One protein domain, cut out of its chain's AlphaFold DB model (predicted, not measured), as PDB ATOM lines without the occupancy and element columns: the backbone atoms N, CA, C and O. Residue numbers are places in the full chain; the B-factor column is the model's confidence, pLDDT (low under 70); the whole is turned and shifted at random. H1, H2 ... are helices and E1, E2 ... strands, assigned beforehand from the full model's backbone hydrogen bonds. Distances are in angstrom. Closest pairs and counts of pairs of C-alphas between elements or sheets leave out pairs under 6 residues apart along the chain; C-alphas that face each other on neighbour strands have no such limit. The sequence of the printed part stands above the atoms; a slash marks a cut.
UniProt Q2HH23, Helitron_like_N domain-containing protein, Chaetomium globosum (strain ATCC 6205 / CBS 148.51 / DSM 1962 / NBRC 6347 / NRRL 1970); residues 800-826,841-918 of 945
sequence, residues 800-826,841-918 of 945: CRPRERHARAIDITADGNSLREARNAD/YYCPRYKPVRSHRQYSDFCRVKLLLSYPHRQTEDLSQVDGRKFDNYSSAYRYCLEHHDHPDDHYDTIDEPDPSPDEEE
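What this domain is: This is residues 800 to 826 and 841 to 918 of the 945 residues of the protein "Helitron_like_N domain-containing protein" of Chaetomium globosum (strain ATCC 6205 / CBS 148.51 / DSM 1962 / NBRC 6347 / NRRL 1970) (UniProt Q2HH23). Little regular structure is formed: a cluster of three helices, H1, H2 and H3, with a small two-stranded hairpin, E1 and E2, far from it at the other end of the longest axis. Of 105 printed residues, 36 are in named elements, in the order E1 E2 E3 H1 H2 H3, class mixed. The whole is loose, radius of gyration of the C-alphas 16.1 A, spanning 47 by 39 by 25 A.

How they stand to each other: E1, residues 810 to 812, and E2, residues 819 to 821, form an antiparallel hairpin; N 811 and O 820 are within hydrogen-bond range, 2.9 A. E3, residues 841 to 843, pairs with no named strand. H1, residues 855 to 866, touches H3, residues 886 to 896, the same way at a steep tilt of 44 degrees; their closest C-alphas, of Arg 860 and Tyr 886, are 5.4 A apart. H2, residues 873 to 876, touches H3, closest C-alphas Ser 876 and Tyr 886, 6.0 A. Every O i to N i+4 pair is within hydrogen-bond range in H1 and H3; H2 is too short for one.

Where its parts are: E1 begins at C-alpha 810 (124.432, 107.749, 146.625). H1 is 16.2 A long; H3, 15.2 A, ends at C-alpha 896 (108.780, 112.897, 113.011).

The domain as a whole: Residues 827 to 840 are not printed, a 22.5 A gap between C-alphas 826 and 841. The link E3 to H1 is long. Residues 804 to 826 and 908 to 918 have pLDDT under 70.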
ATOM      1  N   CYS A 800     114.945 106.162 136.227       81.56
ATOM      2  CA  CYS A 800     113.904 106.322 135.208       81.56
ATOM      3  C   CYS A 800     112.556 106.786 135.774       81.56
ATOM      4  O   CYS A 800     111.635 107.112 135.017       81.56
ATOM      5  N   ARG A 801     112.407 106.793 137.102       80.25
ATOM      6  CA  ARG A 801     111.152 107.124 137.790       80.25
ATOM      7  C   ARG A 801     110.772 108.602 137.598       80.25
ATOM      8  O   ARG A 801     111.618 109.401 137.194       80.25
ATOM      9  N   PRO A 802     109.523 108.996 137.910       78.50
ATOM     10  CA  PRO A 802     109.167 110.403 138.090       78.50
ATOM     11  C   PRO A 802     110.092 111.088 139.107       78.50
ATOM     12  O   PRO A 802     110.542 110.459 140.071       78.50
ATOM     13  N   ARG A 803     110.382 112.374 138.898       72.06
ATOM     14  CA  ARG A 803     111.402 113.147 139.634       72.06
ATOM     15  C   ARG A 803     111.121 113.235 141.138       72.06
ATOM     16  O   ARG A 803     112.041 113.300 141.948       72.06
ATOM     17  N   GLU A 804     109.853 113.168 141.511       68.44
ATOM     18  CA  GLU A 804     109.323 113.183 142.876       68.44
ATOM     19  C   GLU A 804     109.674 111.884 143.618       68.44
ATOM     20  O   GLU A 804     109.784 111.866 144.843       68.44
ATOM     21  N   ARG A 805     109.876 110.796 142.860       67.38
ATOM     22  CA  ARG A 805     110.248 109.455 143.334       67.38
ATOM     23  C   ARG A 805     111.752 109.171 143.203       67.38
ATOM     24  O   ARG A 805     112.188 108.075 143.565       67.38
ATOM     25  N   HIS A 806     112.556 110.119 142.706       68.06
ATOM     26  CA  HIS A 806     114.014 109.962 142.606       68.06
ATOM     27  C   HIS A 806     114.634 109.833 143.996       68.06
ATOM     28  O   HIS A 806     114.624 110.759 144.813       68.06
ATOM     29  N   ALA A 807     115.236 108.678 144.264       58.47
ATOM     30  CA  ALA A 807     115.993 108.485 145.490       58.47
ATOM     31  C   ALA A 807     117.302 109.281 145.401       58.47
ATOM     32  O   ALA A 807     118.021 109.157 144.410       58.47
ATOM     33  N   ARG A 808     117.650 110.049 146.450       59.34
ATOM     34  CA  ARG A 808     118.918 110.806 146.510       59.34
ATOM     35  C   ARG A 808     120.080 109.930 146.044       59.34
ATOM     36  O   ARG A 808     120.325 108.874 146.628       59.34
ATOM     37  N   ALA A 809     120.789 110.375 145.010       58.72
ATOM     38  CA  ALA A 809     121.893 109.617 144.447       58.72
ATOM     39  C   ALA A 809     122.999 109.418 145.499       58.72
ATOM     40  O   ALA A 809     123.483 110.371 146.122       58.72
ATOM     41  N   ILE A 810     123.377 108.156 145.702       61.62
ATOM     42  CA  ILE A 810     124.432 107.749 146.625       61.62
ATOM     43  C   ILE A 810     125.589 107.233 145.779       61.62
ATOM     44  O   ILE A 810     125.464 106.216 145.099       61.62
ATOM     45  N   ASP A 811     126.701 107.956 145.822       60.66
ATOM     46  CA  ASP A 811     127.973 107.512 145.269       60.66
ATOM     47  C   ASP A 811     128.564 106.434 146.187       60.66
ATOM     48  O   ASP A 811     128.531 106.554 147.417       60.66
ATOM     49  N   ILE A 812     129.242 105.453 145.601       60.06
ATOM     50  CA  ILE A 812     130.217 104.643 146.335       60.06
ATOM     51  C   ILE A 812     131.602 105.293 146.194       60.06
ATOM     52  O   ILE A 812     131.936 105.970 145.214       60.06
ATOM     53  N   THR A 813     132.400 105.166 147.244       57.81
ATOM     54  CA  THR A 813     133.795 105.620 147.294       57.81
ATOM     55  C   THR A 813     134.696 104.754 146.406       57.81
ATOM     56  O   THR A 813     134.357 103.630 146.057       57.81
ATOM     57  N   ALA A 814     135.842 105.290 145.974       46.50
ATOM     58  CA  ALA A 814     136.673 104.642 144.949       46.50
ATOM     59  C   ALA A 814     137.385 103.352 145.421       46.50
ATOM     60  O   ALA A 814     137.981 102.659 144.607       46.50
ATOM     61  N   ASP A 815     137.320 103.036 146.717       48.38
ATOM     62  CA  ASP A 815     137.774 101.779 147.333       48.38
ATOM     63  C   ASP A 815     136.684 100.678 147.339       48.38
ATOM     64  O   ASP A 815     136.945  99.523 147.699       48.38
ATOM     65  N   GLY A 816     135.456 101.026 146.939       54.59
ATOM     66  CA  GLY A 816     134.294 100.145 146.971       54.59
ATOM     67  C   GLY A 816     133.772  99.827 148.376       54.59
ATOM     68  O   GLY A 816     132.994  98.891 148.494       54.59
ATOM     69  N   ASN A 817     134.197 100.556 149.419       53.19
ATOM     70  CA  ASN A 817     133.999 100.189 150.831       53.19
ATOM     71  C   ASN A 817     133.175 101.208 151.651       53.19
ATOM     72  O   ASN A 817     133.026 101.052 152.864       53.19
ATOM     73  N   SER A 818     132.677 102.297 151.058       63.72
ATOM     74  CA  SER A 818     131.881 103.310 151.774       63.72
ATOM     75  C   SER A 818     130.904 104.067 150.871       63.72
ATOM     76  O   SER A 818     131.164 104.282 149.685       63.72
ATOM     77  N   LEU A 819     129.789 104.514 151.452       66.94
ATOM     78  CA  LEU A 819     128.778 105.351 150.795       66.94
ATOM     79  C   LEU A 819     129.065 106.841 151.038       66.94
ATOM     80  O   LEU A 819     129.486 107.230 152.129       66.94
ATOM     81  N   ARG A 820     128.798 107.686 150.039       66.19
ATOM     82  CA  ARG A 820     128.791 109.154 150.152       66.19
ATOM     83  C   ARG A 820     127.610 109.719 149.357       66.19
ATOM     84  O   ARG A 820     127.124 109.082 148.430       66.19
ATOM     85  N   GLU A 821     127.154 110.928 149.669       62.81
ATOM     86  CA  GLU A 821     126.203 111.609 148.778       62.81
ATOM     87  C   GLU A 821     126.867 111.909 147.427       62.81
ATOM     88  O   GLU A 821     128.029 112.330 147.379       62.81
ATOM     89  N   ALA A 822     126.133 111.679 146.336       60.88
ATOM     90  CA  ALA A 822     126.587 112.055 145.007       60.88
ATOM     91  C   ALA A 822     126.835 113.567 144.933       60.88
ATOM     92  O   ALA A 822     126.174 114.378 145.591       60.88
ATOM     93  N   ARG A 823     127.824 113.964 144.132       57.38
ATOM     94  CA  ARG A 823     128.178 115.380 143.988       57.38
ATOM     95  C   ARG A 823     127.066 116.123 143.253       57.38
ATOM     96  O   ARG A 823     126.704 115.735 142.148       57.38
ATOM     97  N   ASN A 824     126.588 117.209 143.859       50.38
ATOM     98  CA  ASN A 824     125.533 118.044 143.289       50.38
ATOM     99  C   ASN A 824     125.855 118.476 141.839       50.38
ATOM    100  O   ASN A 824     127.009 118.796 141.524       50.38
ATOM    101  N   ALA A 825     124.830 118.485 140.981       47.97
ATOM    102  CA  ALA A 825     124.926 118.697 139.535       47.97
ATOM    103  C   ALA A 825     125.609 120.026 139.160       47.97
ATOM    104  O   ALA A 825     126.365 120.096 138.193       47.97
ATOM    105  N   ASP A 826     125.471 121.045 140.007       45.66
ATOM    106  CA  ASP A 826     126.053 122.379 139.812       45.66
ATOM    107  C   ASP A 826     127.600 122.402 139.811       45.66
ATOM    108  O   ASP A 826     128.212 123.425 139.507       45.66
ATOM    109  N   TYR A 841     122.844 101.860 133.184       83.19
ATOM    110  CA  TYR A 841     121.959 101.006 133.973       83.19
ATOM    111  C   TYR A 841     120.667 101.760 134.288       83.19
ATOM    112  O   TYR A 841     120.617 102.589 135.204       83.19
ATOM    113  N   TYR A 842     119.629 101.476 133.513       81.56
ATOM    114  CA  TYR A 842     118.305 102.064 133.666       81.56
ATOM    115  C   TYR A 842     117.518 101.389 134.795       81.56
ATOM    116  O   TYR A 842     117.495 100.165 134.895       81.56
ATOM    117  N   CYS A 843     116.893 102.178 135.675       75.31
ATOM    118  CA  CYS A 843     116.195 101.657 136.849       75.31
ATOM    119  C   CYS A 843     114.929 102.469 137.197       75.31
ATOM    120  O   CYS A 843     115.054 103.641 137.569       75.31
ATOM    121  N   PRO A 844     113.723 101.872 137.152       72.50
ATOM    122  CA  PRO A 844     113.415 100.568 136.553       72.50
ATOM    123  C   PRO A 844     113.551 100.615 135.018       72.50
ATOM    124  O   PRO A 844     113.588 101.700 134.429       72.50
ATOM    125  N   ARG A 845     113.595  99.446 134.374       79.44
ATOM    126  CA  ARG A 845     113.089  99.306 133.001       79.44
ATOM    127  C   ARG A 845     111.566  99.156 133.091       79.44
ATOM    128  O   ARG A 845     111.059  98.561 134.035       79.44
ATOM    129  N   TYR A 846     110.838  99.764 132.164       83.88
ATOM    130  CA  TYR A 846     109.374  99.718 132.104       83.88
ATOM    131  C   TYR A 846     108.987  98.927 130.859       83.88
ATOM    132  O   TYR A 846     109.468  99.283 129.784       83.88
ATOM    133  N   LYS A 847     108.129  97.900 130.974       82.44
ATOM    134  CA  LYS A 847     107.894  96.983 129.841       82.44
ATOM    135  C   LYS A 847     107.436  97.732 128.572       82.44
ATOM    136  O   LYS A 847     106.482  98.516 128.659       82.44
ATOM    137  N   PRO A 848     108.021  97.452 127.391       83.50
ATOM    138  CA  PRO A 848     107.710  98.141 126.131       83.50
ATOM    139  C   PRO A 848     106.386  97.708 125.467       83.50
ATOM    140  O   PRO A 848     106.059  98.164 124.370       83.50
ATOM    141  N   VAL A 849     105.623  96.825 126.116       84.25
ATOM    142  CA  VAL A 849     104.410  96.186 125.588       84.25
ATOM    143  C   VAL A 849     103.198  97.117 125.705       84.25
ATOM    144  O   VAL A 849     102.808  97.492 126.813       84.25
ATOM    145  N   ARG A 850     102.546  97.447 124.579       82.94
ATOM    146  CA  ARG A 850     101.456  98.452 124.501       82.94
ATOM    147  C   ARG A 850     100.262  98.220 125.432       82.94
ATOM    148  O   ARG A 850      99.598  99.182 125.811       82.94
ATOM    149  N   SER A 851      99.959  96.964 125.759       81.56
ATOM    150  CA  SER A 851      98.849  96.571 126.640       81.56
ATOM    151  C   SER A 851      99.204  96.593 128.132       81.56
ATOM    152  O   SER A 851      98.311  96.467 128.968       81.56
ATOM    153  N   HIS A 852     100.483  96.744 128.495       82.50
ATOM    154  CA  HIS A 852     100.927  96.638 129.883       82.50
ATOM    155  C   HIS A 852     100.748  97.946 130.672       82.50
ATOM    156  O   HIS A 852     100.984  99.043 130.162       82.50
ATOM    157  N   ARG A 853     100.427  97.827 131.972       84.06
ATOM    158  CA  ARG A 853     100.203  98.951 132.911       84.06
ATOM    159  C   ARG A 853     101.335  99.994 132.946       84.06
ATOM    160  O   ARG A 853     101.085 101.154 133.258       84.06
ATOM    161  N   GLN A 854     102.564  99.605 132.600       84.19
ATOM    162  CA  GLN A 854     103.746 100.478 132.594       84.19
ATOM    163  C   GLN A 854     104.016 101.205 131.259       84.19
ATOM    164  O   GLN A 854     104.910 102.050 131.213       84.19
ATOM    165  N   TYR A 855     103.280 100.931 130.174       87.12
ATOM    166  CA  TYR A 855     103.631 101.429 128.832       87.12
ATOM    167  C   TYR A 855     103.697 102.967 128.725       87.12
ATOM    168  O   TYR A 855     104.535 103.517 128.009       87.12
ATOM    169  N   SER A 856     102.862 103.685 129.483       88.94
ATOM    170  CA  SER A 856     102.903 105.157 129.561       88.94
ATOM    171  C   SER A 856     104.215 105.672 130.180       88.94
ATOM    172  O   SER A 856     104.788 106.656 129.709       88.94
ATOM    173  N   ASP A 857     104.738 104.970 131.191       88.12
ATOM    174  CA  ASP A 857     106.026 105.273 131.824       88.12
ATOM    175  C   ASP A 857     107.211 104.896 130.913       88.12
ATOM    176  O   ASP A 857     108.183 105.648 130.840       88.12
ATOM    177  N   PHE A 858     107.113 103.804 130.143       89.44
ATOM    178  CA  PHE A 858     108.067 103.493 129.069       89.44
ATOM    179  C   PHE A 858     108.137 104.636 128.040       89.44
ATOM    180  O   PHE A 858     109.218 105.164 127.778       89.44
ATOM    181  N   CYS A 859     106.987 105.098 127.534       90.62
ATOM    182  CA  CYS A 859     106.916 106.215 126.585       90.62
ATOM    183  C   CYS A 859     107.503 107.514 127.166       90.62
ATOM    184  O   CYS A 859     108.232 108.226 126.475       90.62
ATOM    185  N   ARG A 860     107.247 107.799 128.452       90.69
ATOM    186  CA  ARG A 860     107.844 108.933 129.179       90.69
ATOM    187  C   ARG A 860     109.373 108.851 129.215       90.69
ATOM    188  O   ARG A 860     110.031 109.877 129.055       90.69
ATOM    189  N   VAL A 861     109.944 107.662 129.419       89.56
ATOM    190  CA  VAL A 861     111.405 107.470 129.440       89.56
ATOM    191  C   VAL A 861     112.007 107.578 128.038       89.56
ATOM    192  O   VAL A 861     113.005 108.277 127.886       89.56
ATOM    193  N   LYS A 862     111.386 107.012 126.993       89.31
ATOM    194  CA  LYS A 862     111.870 107.214 125.613       89.31
ATOM    195  C   LYS A 862     111.854 108.698 125.220       89.31
ATOM    196  O   LYS A 862     112.840 109.177 124.665       89.31
ATOM    197  N   LEU A 863     110.809 109.456 125.577       89.69
ATOM    198  CA  LEU A 863     110.760 110.917 125.386       89.69
ATOM    199  C   LEU A 863     111.877 111.650 126.153       89.69
ATOM    200  O   LEU A 863     112.524 112.527 125.586       89.69
ATOM    201  N   LEU A 864     112.145 111.260 127.406       88.75
ATOM    202  CA  LEU A 864     113.232 111.810 128.229       88.75
ATOM    203  C   LEU A 864     114.622 111.575 127.609       88.75
ATOM    204  O   LEU A 864     115.493 112.436 127.719       88.75
ATOM    205  N   LEU A 865     114.846 110.417 126.981       87.12
ATOM    206  CA  LEU A 865     116.135 110.055 126.379       87.12
ATOM    207  C   LEU A 865     116.314 110.616 124.962       87.12
ATOM    208  O   LEU A 865     117.427 110.992 124.593       87.12
ATOM    209  N   SER A 866     115.229 110.697 124.190       83.88
ATOM    210  CA  SER A 866     115.291 110.910 122.737       83.88
ATOM    211  C   SER A 866     114.892 112.321 122.284       83.88
ATOM    212  O   SER A 866     115.244 112.700 121.166       83.88
ATOM    213  N   TYR A 867     114.183 113.108 123.109       85.38
ATOM    214  CA  TYR A 867     113.670 114.433 122.725       85.38
ATOM    215  C   TYR A 867     114.151 115.587 123.643       85.38
ATOM    216  O   TYR A 867     114.132 115.459 124.875       85.38
ATOM    217  N   PRO A 868     114.571 116.750 123.089       83.88
ATOM    218  CA  PRO A 868     115.042 117.887 123.884       83.88
ATOM    219  C   PRO A 868     113.947 118.542 124.743       83.88
ATOM    220  O   PRO A 868     112.960 119.062 124.232       83.88
ATOM    221  N   HIS A 869     114.186 118.616 126.050       83.50
ATOM    222  CA  HIS A 869     113.299 119.220 127.052       83.50
ATOM    223  C   HIS A 869     114.105 120.094 128.034       83.50
ATOM    224  O   HIS A 869     115.341 120.064 128.032       83.50
ATOM    225  N   ARG A 870     113.440 120.904 128.872       79.31
ATOM    226  CA  ARG A 870     114.094 121.699 129.939       79.31
ATOM    227  C   ARG A 870     113.525 121.431 131.326       79.31
ATOM    228  O   ARG A 870     114.259 121.531 132.309       79.31
ATOM    229  N   GLN A 871     112.243 121.116 131.403       79.00
ATOM    230  CA  GLN A 871     111.531 120.709 132.608       79.00
ATOM    231  C   GLN A 871     110.861 119.347 132.368       79.00
ATOM    232  O   GLN A 871     110.782 118.869 131.237       79.00
ATOM    233  N   THR A 872     110.431 118.679 133.435       74.56
ATOM    234  CA  THR A 872     109.822 117.336 133.364       74.56
ATOM    235  C   THR A 872     108.423 117.366 132.744       74.56
ATOM    236  O   THR A 872     107.951 116.380 132.188       74.56
ATOM    237  N   GLU A 873     107.789 118.530 132.793       79.19
ATOM    238  CA  GLU A 873     106.429 118.817 132.360       79.19
ATOM    239  C   GLU A 873     106.375 119.033 130.831       79.19
ATOM    240  O   GLU A 873     105.383 118.685 130.176       79.19
ATOM    241  N   ASP A 874     107.490 119.507 130.256       83.31
ATOM    242  CA  ASP A 874     107.718 119.681 128.814       83.31
ATOM    243  C   ASP A 874     107.647 118.351 128.044       83.31
ATOM    244  O   ASP A 874     107.367 118.355 126.852       83.31
ATOM    245  N   LEU A 875     107.865 117.200 128.701       85.06
ATOM    246  CA  LEU A 875     107.847 115.869 128.065       85.06
ATOM    247  C   LEU A 875     106.486 115.505 127.444       85.06
ATOM    248  O   LEU A 875     106.392 114.567 126.658       85.06
ATOM    249  N   SER A 876     105.427 116.243 127.785       84.38
ATOM    250  CA  SER A 876     104.108 116.150 127.145       84.38
ATOM    251  C   SER A 876     103.996 116.940 125.826       84.38
ATOM    252  O   SER A 876     102.923 116.955 125.220       84.38
ATOM    253  N   GLN A 877     105.066 117.608 125.378       88.62
ATOM    254  CA  GLN A 877     105.070 118.531 124.242       88.62
ATOM    255  C   GLN A 877     106.185 118.214 123.227       88.62
ATOM    256  O   GLN A 877     107.367 118.215 123.558       88.62
ATOM    257  N   VAL A 878     105.809 118.012 121.960       87.50
ATOM    258  CA  VAL A 878     106.725 117.719 120.838       87.50
ATOM    259  C   VAL A 878     106.402 118.674 119.686       87.50
ATOM    260  O   VAL A 878     105.231 118.904 119.388       87.50
ATOM    261  N   ASP A 879     107.416 119.314 119.096       88.62
ATOM    262  CA  ASP A 879     107.277 120.368 118.068       88.62
ATOM    263  C   ASP A 879     106.263 121.477 118.425       88.62
ATOM    264  O   ASP A 879     105.526 122.002 117.589       88.62
ATOM    265  N   GLY A 880     106.187 121.819 119.715       82.62
ATOM    266  CA  GLY A 880     105.242 122.798 120.258       82.62
ATOM    267  C   GLY A 880     103.805 122.283 120.436       82.62
ATOM    268  O   GLY A 880     103.007 122.955 121.092       82.62
ATOM    269  N   ARG A 881     103.467 121.089 119.940       87.62
ATOM    270  CA  ARG A 881     102.163 120.435 120.140       87.62
ATOM    271  C   ARG A 881     102.144 119.726 121.489       87.62
ATOM    272  O   ARG A 881     103.026 118.916 121.758       87.62
ATOM    273  N   LYS A 882     101.154 120.020 122.334       89.88
ATOM    274  CA  LYS A 882     100.944 119.319 123.608       89.88
ATOM    275  C   LYS A 882      99.995 118.134 123.409       89.88
ATOM    276  O   LYS A 882      99.011 118.265 122.688       89.88
ATOM    277  N   PHE A 883     100.286 117.018 124.069       91.44
ATOM    278  CA  PHE A 883      99.505 115.782 124.034       91.44
ATOM    279  C   PHE A 883      98.987 115.426 125.432       91.44
ATOM    280  O   PHE A 883      99.637 115.716 126.437       91.44
ATOM    281  N   ASP A 884      97.842 114.743 125.497       86.56
ATOM    282  CA  ASP A 884      97.189 114.383 126.765       86.56
ATOM    283  C   ASP A 884      97.882 113.228 127.512       86.56
ATOM    284  O   ASP A 884      97.621 112.997 128.691       86.56
ATOM    285  N   ASN A 885      98.756 112.477 126.834       88.75
ATOM    286  CA  ASN A 885      99.525 111.377 127.416       88.75
ATOM    287  C   ASN A 885     100.845 111.128 126.663       88.75
ATOM    288  O   ASN A 885     100.980 111.447 125.478       88.75
ATOM    289  N   TYR A 886     101.805 110.506 127.356       90.44
ATOM    290  CA  TYR A 886     103.134 110.205 126.816       90.44
ATOM    291  C   TYR A 886     103.101 109.228 125.634       90.44
ATOM    292  O   TYR A 886     103.931 109.348 124.741       90.44
ATOM    293  N   SER A 887     102.141 108.302 125.575       88.88
ATOM    294  CA  SER A 887     102.024 107.336 124.473       88.88
ATOM    295  C   SER A 887     101.699 108.010 123.133       88.88
ATOM    296  O   SER A 887     102.218 107.610 122.092       88.88
ATOM    297  N   SER A 888     100.871 109.061 123.145       89.75
ATOM    298  CA  SER A 888     100.594 109.885 121.963       89.75
ATOM    299  C   SER A 888     101.770 110.797 121.602       89.75
ATOM    300  O   SER A 888     102.126 110.870 120.427       89.75
ATOM    301  N   ALA A 889     102.410 111.434 122.592       89.81
ATOM    302  CA  ALA A 889     103.602 112.257 122.364       89.81
ATOM    303  C   ALA A 889     104.769 111.438 121.784       89.81
ATOM    304  O   ALA A 889     105.410 111.868 120.830       89.81
ATOM    305  N   TYR A 890     105.022 110.237 122.318       89.75
ATOM    306  CA  TYR A 890     106.115 109.376 121.873       89.75
ATOM    307  C   TYR A 890     105.869 108.808 120.474       89.75
ATOM    308  O   TYR A 890     106.785 108.833 119.657       89.75
ATOM    309  N   ARG A 891     104.632 108.394 120.152       88.44
ATOM    310  CA  ARG A 891     104.267 108.018 118.776       88.44
ATOM    311  C   ARG A 891     104.557 109.158 117.798       88.44
ATOM    312  O   ARG A 891     105.229 108.933 116.801       88.44
ATOM    313  N   TYR A 892     104.099 110.372 118.107       90.56
ATOM    314  CA  TYR A 892     104.343 111.534 117.252       90.56
ATOM    315  C   TYR A 892     105.845 111.819 117.085       90.56
ATOM    316  O   TYR A 892     106.301 112.060 115.972       90.56
ATOM    317  N   CYS A 893     106.613 111.728 118.175       89.31
ATOM    318  CA  CYS A 893     108.065 111.898 118.173       89.31
ATOM    319  C   CYS A 893     108.764 110.880 117.250       89.31
ATOM    320  O   CYS A 893     109.525 111.280 116.373       89.31
ATOM    321  N   LEU A 894     108.409 109.595 117.368       87.06
ATOM    322  CA  LEU A 894     108.949 108.495 116.559       87.06
ATOM    323  C   LEU A 894     108.575 108.596 115.065       87.06
ATOM    324  O   LEU A 894     109.313 108.120 114.210       87.06
ATOM    325  N   GLU A 895     107.437 109.216 114.742       88.94
ATOM    326  CA  GLU A 895     106.999 109.472 113.362       88.94
ATOM    327  C   GLU A 895     107.699 110.680 112.705       88.94
ATOM    328  O   GLU A 895     107.658 110.805 111.481       88.94
ATOM    329  N   HIS A 896     108.299 111.588 113.490       89.50
ATOM    330  CA  HIS A 896     108.780 112.897 113.011       89.50
ATOM    331  C   HIS A 896     110.279 113.167 113.247       89.50
ATOM    332  O   HIS A 896     110.815 114.095 112.637       89.50
ATOM    333  N   HIS A 897     110.965 112.386 114.091       86.62
ATOM    334  CA  HIS A 897     112.371 112.598 114.459       86.62
ATOM    335  C   HIS A 897     113.184 111.299 114.383       86.62
ATOM    336  O   HIS A 897     112.756 110.253 114.862       86.62
ATOM    337  N   ASP A 898     114.402 111.382 113.836       83.06
ATOM    338  CA  ASP A 898     115.375 110.285 113.889       83.06
ATOM    339  C   ASP A 898     115.984 110.191 115.298       83.06
ATOM    340  O   ASP A 898     116.632 111.131 115.774       83.06
ATOM    341  N   HIS A 899     115.835 109.038 115.950       80.00
ATOM    342  CA  HIS A 899     116.395 108.785 117.279       80.00
ATOM    343  C   HIS A 899     117.598 107.830 117.207       80.00
ATOM    344  O   HIS A 899     117.519 106.801 116.532       80.00
ATOM    345  N   PRO A 900     118.722 108.133 117.887       76.81
ATOM    346  CA  PRO A 900     119.800 107.167 118.060       76.81
ATOM    347  C   PRO A 900     119.360 106.041 119.007       76.81
ATOM    348  O   PRO A 900     118.452 106.224 119.817       76.81
ATOM    349  N   ASP A 901     120.056 104.906 118.950       79.25
ATOM    350  CA  ASP A 901     119.941 103.867 119.976       79.25
ATOM    351  C   ASP A 901     120.291 104.454 121.358       79.25
ATOM    352  O   ASP A 901     121.361 105.042 121.547       79.25
ATOM    353  N   ASP A 902     119.354 104.330 122.300       79.56
ATOM    354  CA  ASP A 902     119.478 104.789 123.682       79.56
ATOM    355  C   ASP A 902     119.847 103.654 124.653       79.56
ATOM    356  O   ASP A 902     120.074 103.916 125.832       79.56
ATOM    357  N   HIS A 903     119.939 102.407 124.181       79.06
ATOM    358  CA  HIS A 903     120.149 101.196 124.985       79.06
ATOM    359  C   HIS A 903     119.119 101.005 126.120       79.06
ATOM    360  O   HIS A 903     119.375 100.283 127.098       79.06
ATOM    361  N   TYR A 904     117.949 101.648 126.001       77.69
ATOM    362  CA  TYR A 904     116.761 101.307 126.775       77.69
ATOM    363  C   TYR A 904     116.140 100.053 126.135       77.69
ATOM    364  O   TYR A 904     116.846  99.052 126.029       77.69
ATOM    365  N   ASP A 905     114.877 100.071 125.720       73.88
ATOM    366  CA  ASP A 905     114.225  98.965 124.995       73.88
ATOM    367  C   ASP A 905     113.421  99.542 123.804       73.88
ATOM    368  O   ASP A 905     113.183 100.764 123.757       73.88
ATOM    369  N   THR A 906     113.009  98.722 122.825       71.94
ATOM    370  CA  THR A 906     112.146  99.162 121.705       71.94
ATOM    371  C   THR A 906     110.732  98.566 121.779       71.94
ATOM    372  O   THR A 906     110.453  97.692 122.594       71.94
ATOM    373  N   ILE A 907     109.784  99.132 121.021       73.50
ATOM    374  CA  ILE A 907     108.344  98.848 121.175       73.50
ATOM    375  C   ILE A 907     108.021  97.427 120.694       73.50
ATOM    376  O   ILE A 907     108.363  97.074 119.571       73.50
ATOM    377  N   ASP A 908     107.275  96.674 121.508       58.66
ATOM    378  CA  ASP A 908     106.837  95.293 121.241       58.66
ATOM    379  C   ASP A 908     107.972  94.254 121.052       58.66
ATOM    380  O   ASP A 908     107.707  93.139 120.604       58.66
ATOM    381  N   GLU A 909     109.214  94.566 121.445       59.88
ATOM    382  CA  GLU A 909     110.225  93.529 121.705       59.88
ATOM    383  C   GLU A 909     109.840  92.689 122.942       59.88
ATOM    384  O   GLU A 909     109.239  93.221 123.884       59.88
ATOM    385  N   PRO A 910     110.178  91.383 122.972       52.34
ATOM    386  CA  PRO A 910     110.031  90.570 124.174       52.34
ATOM    387  C   PRO A 910     110.972  91.090 125.267       52.34
ATOM    388  O   PRO A 910     112.136  91.389 124.999       52.34
ATOM    389  N   ASP A 911     110.475  91.180 126.500       51.25
ATOM    390  CA  ASP A 911     111.293  91.568 127.651       51.25
ATOM    391  C   ASP A 911     112.327  90.456 127.930       51.25
ATOM    392  O   ASP A 911     111.927  89.321 128.197       51.25
ATOM    393  N   PRO A 912     113.646  90.722 127.839       47.00
ATOM    394  CA  PRO A 912     114.675  89.711 128.071       47.00
ATOM    395  C   PRO A 912     114.946  89.484 129.567       47.00
ATOM    396  O   PRO A 912     115.862  88.733 129.912       47.00
ATOM    397  N   SER A 913     114.214  90.164 130.458       44.38
ATOM    398  CA  SER A 913     114.238  89.907 131.893       44.38
ATOM    399  C   SER A 913     113.026  89.063 132.314       44.38
ATOM    400  O   SER A 913     111.900  89.404 131.953       44.38
ATOM    401  N   PRO A 914     113.214  87.969 133.081       40.25
ATOM    402  CA  PRO A 914     112.094  87.307 133.741       40.25
ATOM    403  C   PRO A 914     111.484  88.267 134.770       40.25
ATOM    404  O   PRO A 914     112.215  89.012 135.432       40.25
ATOM    405  N   ASP A 915     110.157  88.247 134.893       37.66
ATOM    406  CA  ASP A 915     109.393  89.240 135.651       37.66
ATOM    407  C   ASP A 915     109.904  89.415 137.091       37.66
ATOM    408  O   ASP A 915     110.013  88.454 137.850       37.66
ATOM    409  N   GLU A 916     110.156  90.669 137.503       39.16
ATOM    410  CA  GLU A 916     110.637  90.997 138.863       39.16
ATOM    411  C   GLU A 916     109.663  90.556 139.986       39.16
ATOM    412  O   GLU A 916     110.050  90.569 141.155       39.16
ATOM    413  N   GLU A 917     108.430  90.167 139.633       32.16
ATOM    414  CA  GLU A 917     107.356  89.698 140.525       32.16
ATOM    415  C   GLU A 917     107.039  88.185 140.358       32.16
ATOM    416  O   GLU A 917     106.377  87.623 141.225       32.16
ATOM    417  N   GLU A 918     107.528  87.489 139.315       30.06
ATOM    418  CA  GLU A 918     107.160  86.086 139.011       30.06
ATOM    419  C   GLU A 918     108.351  85.118 139.158       30.06
ATOM    420  O   GLU A 918     108.907  84.592 138.193       30.06
TER     421      GLU A 918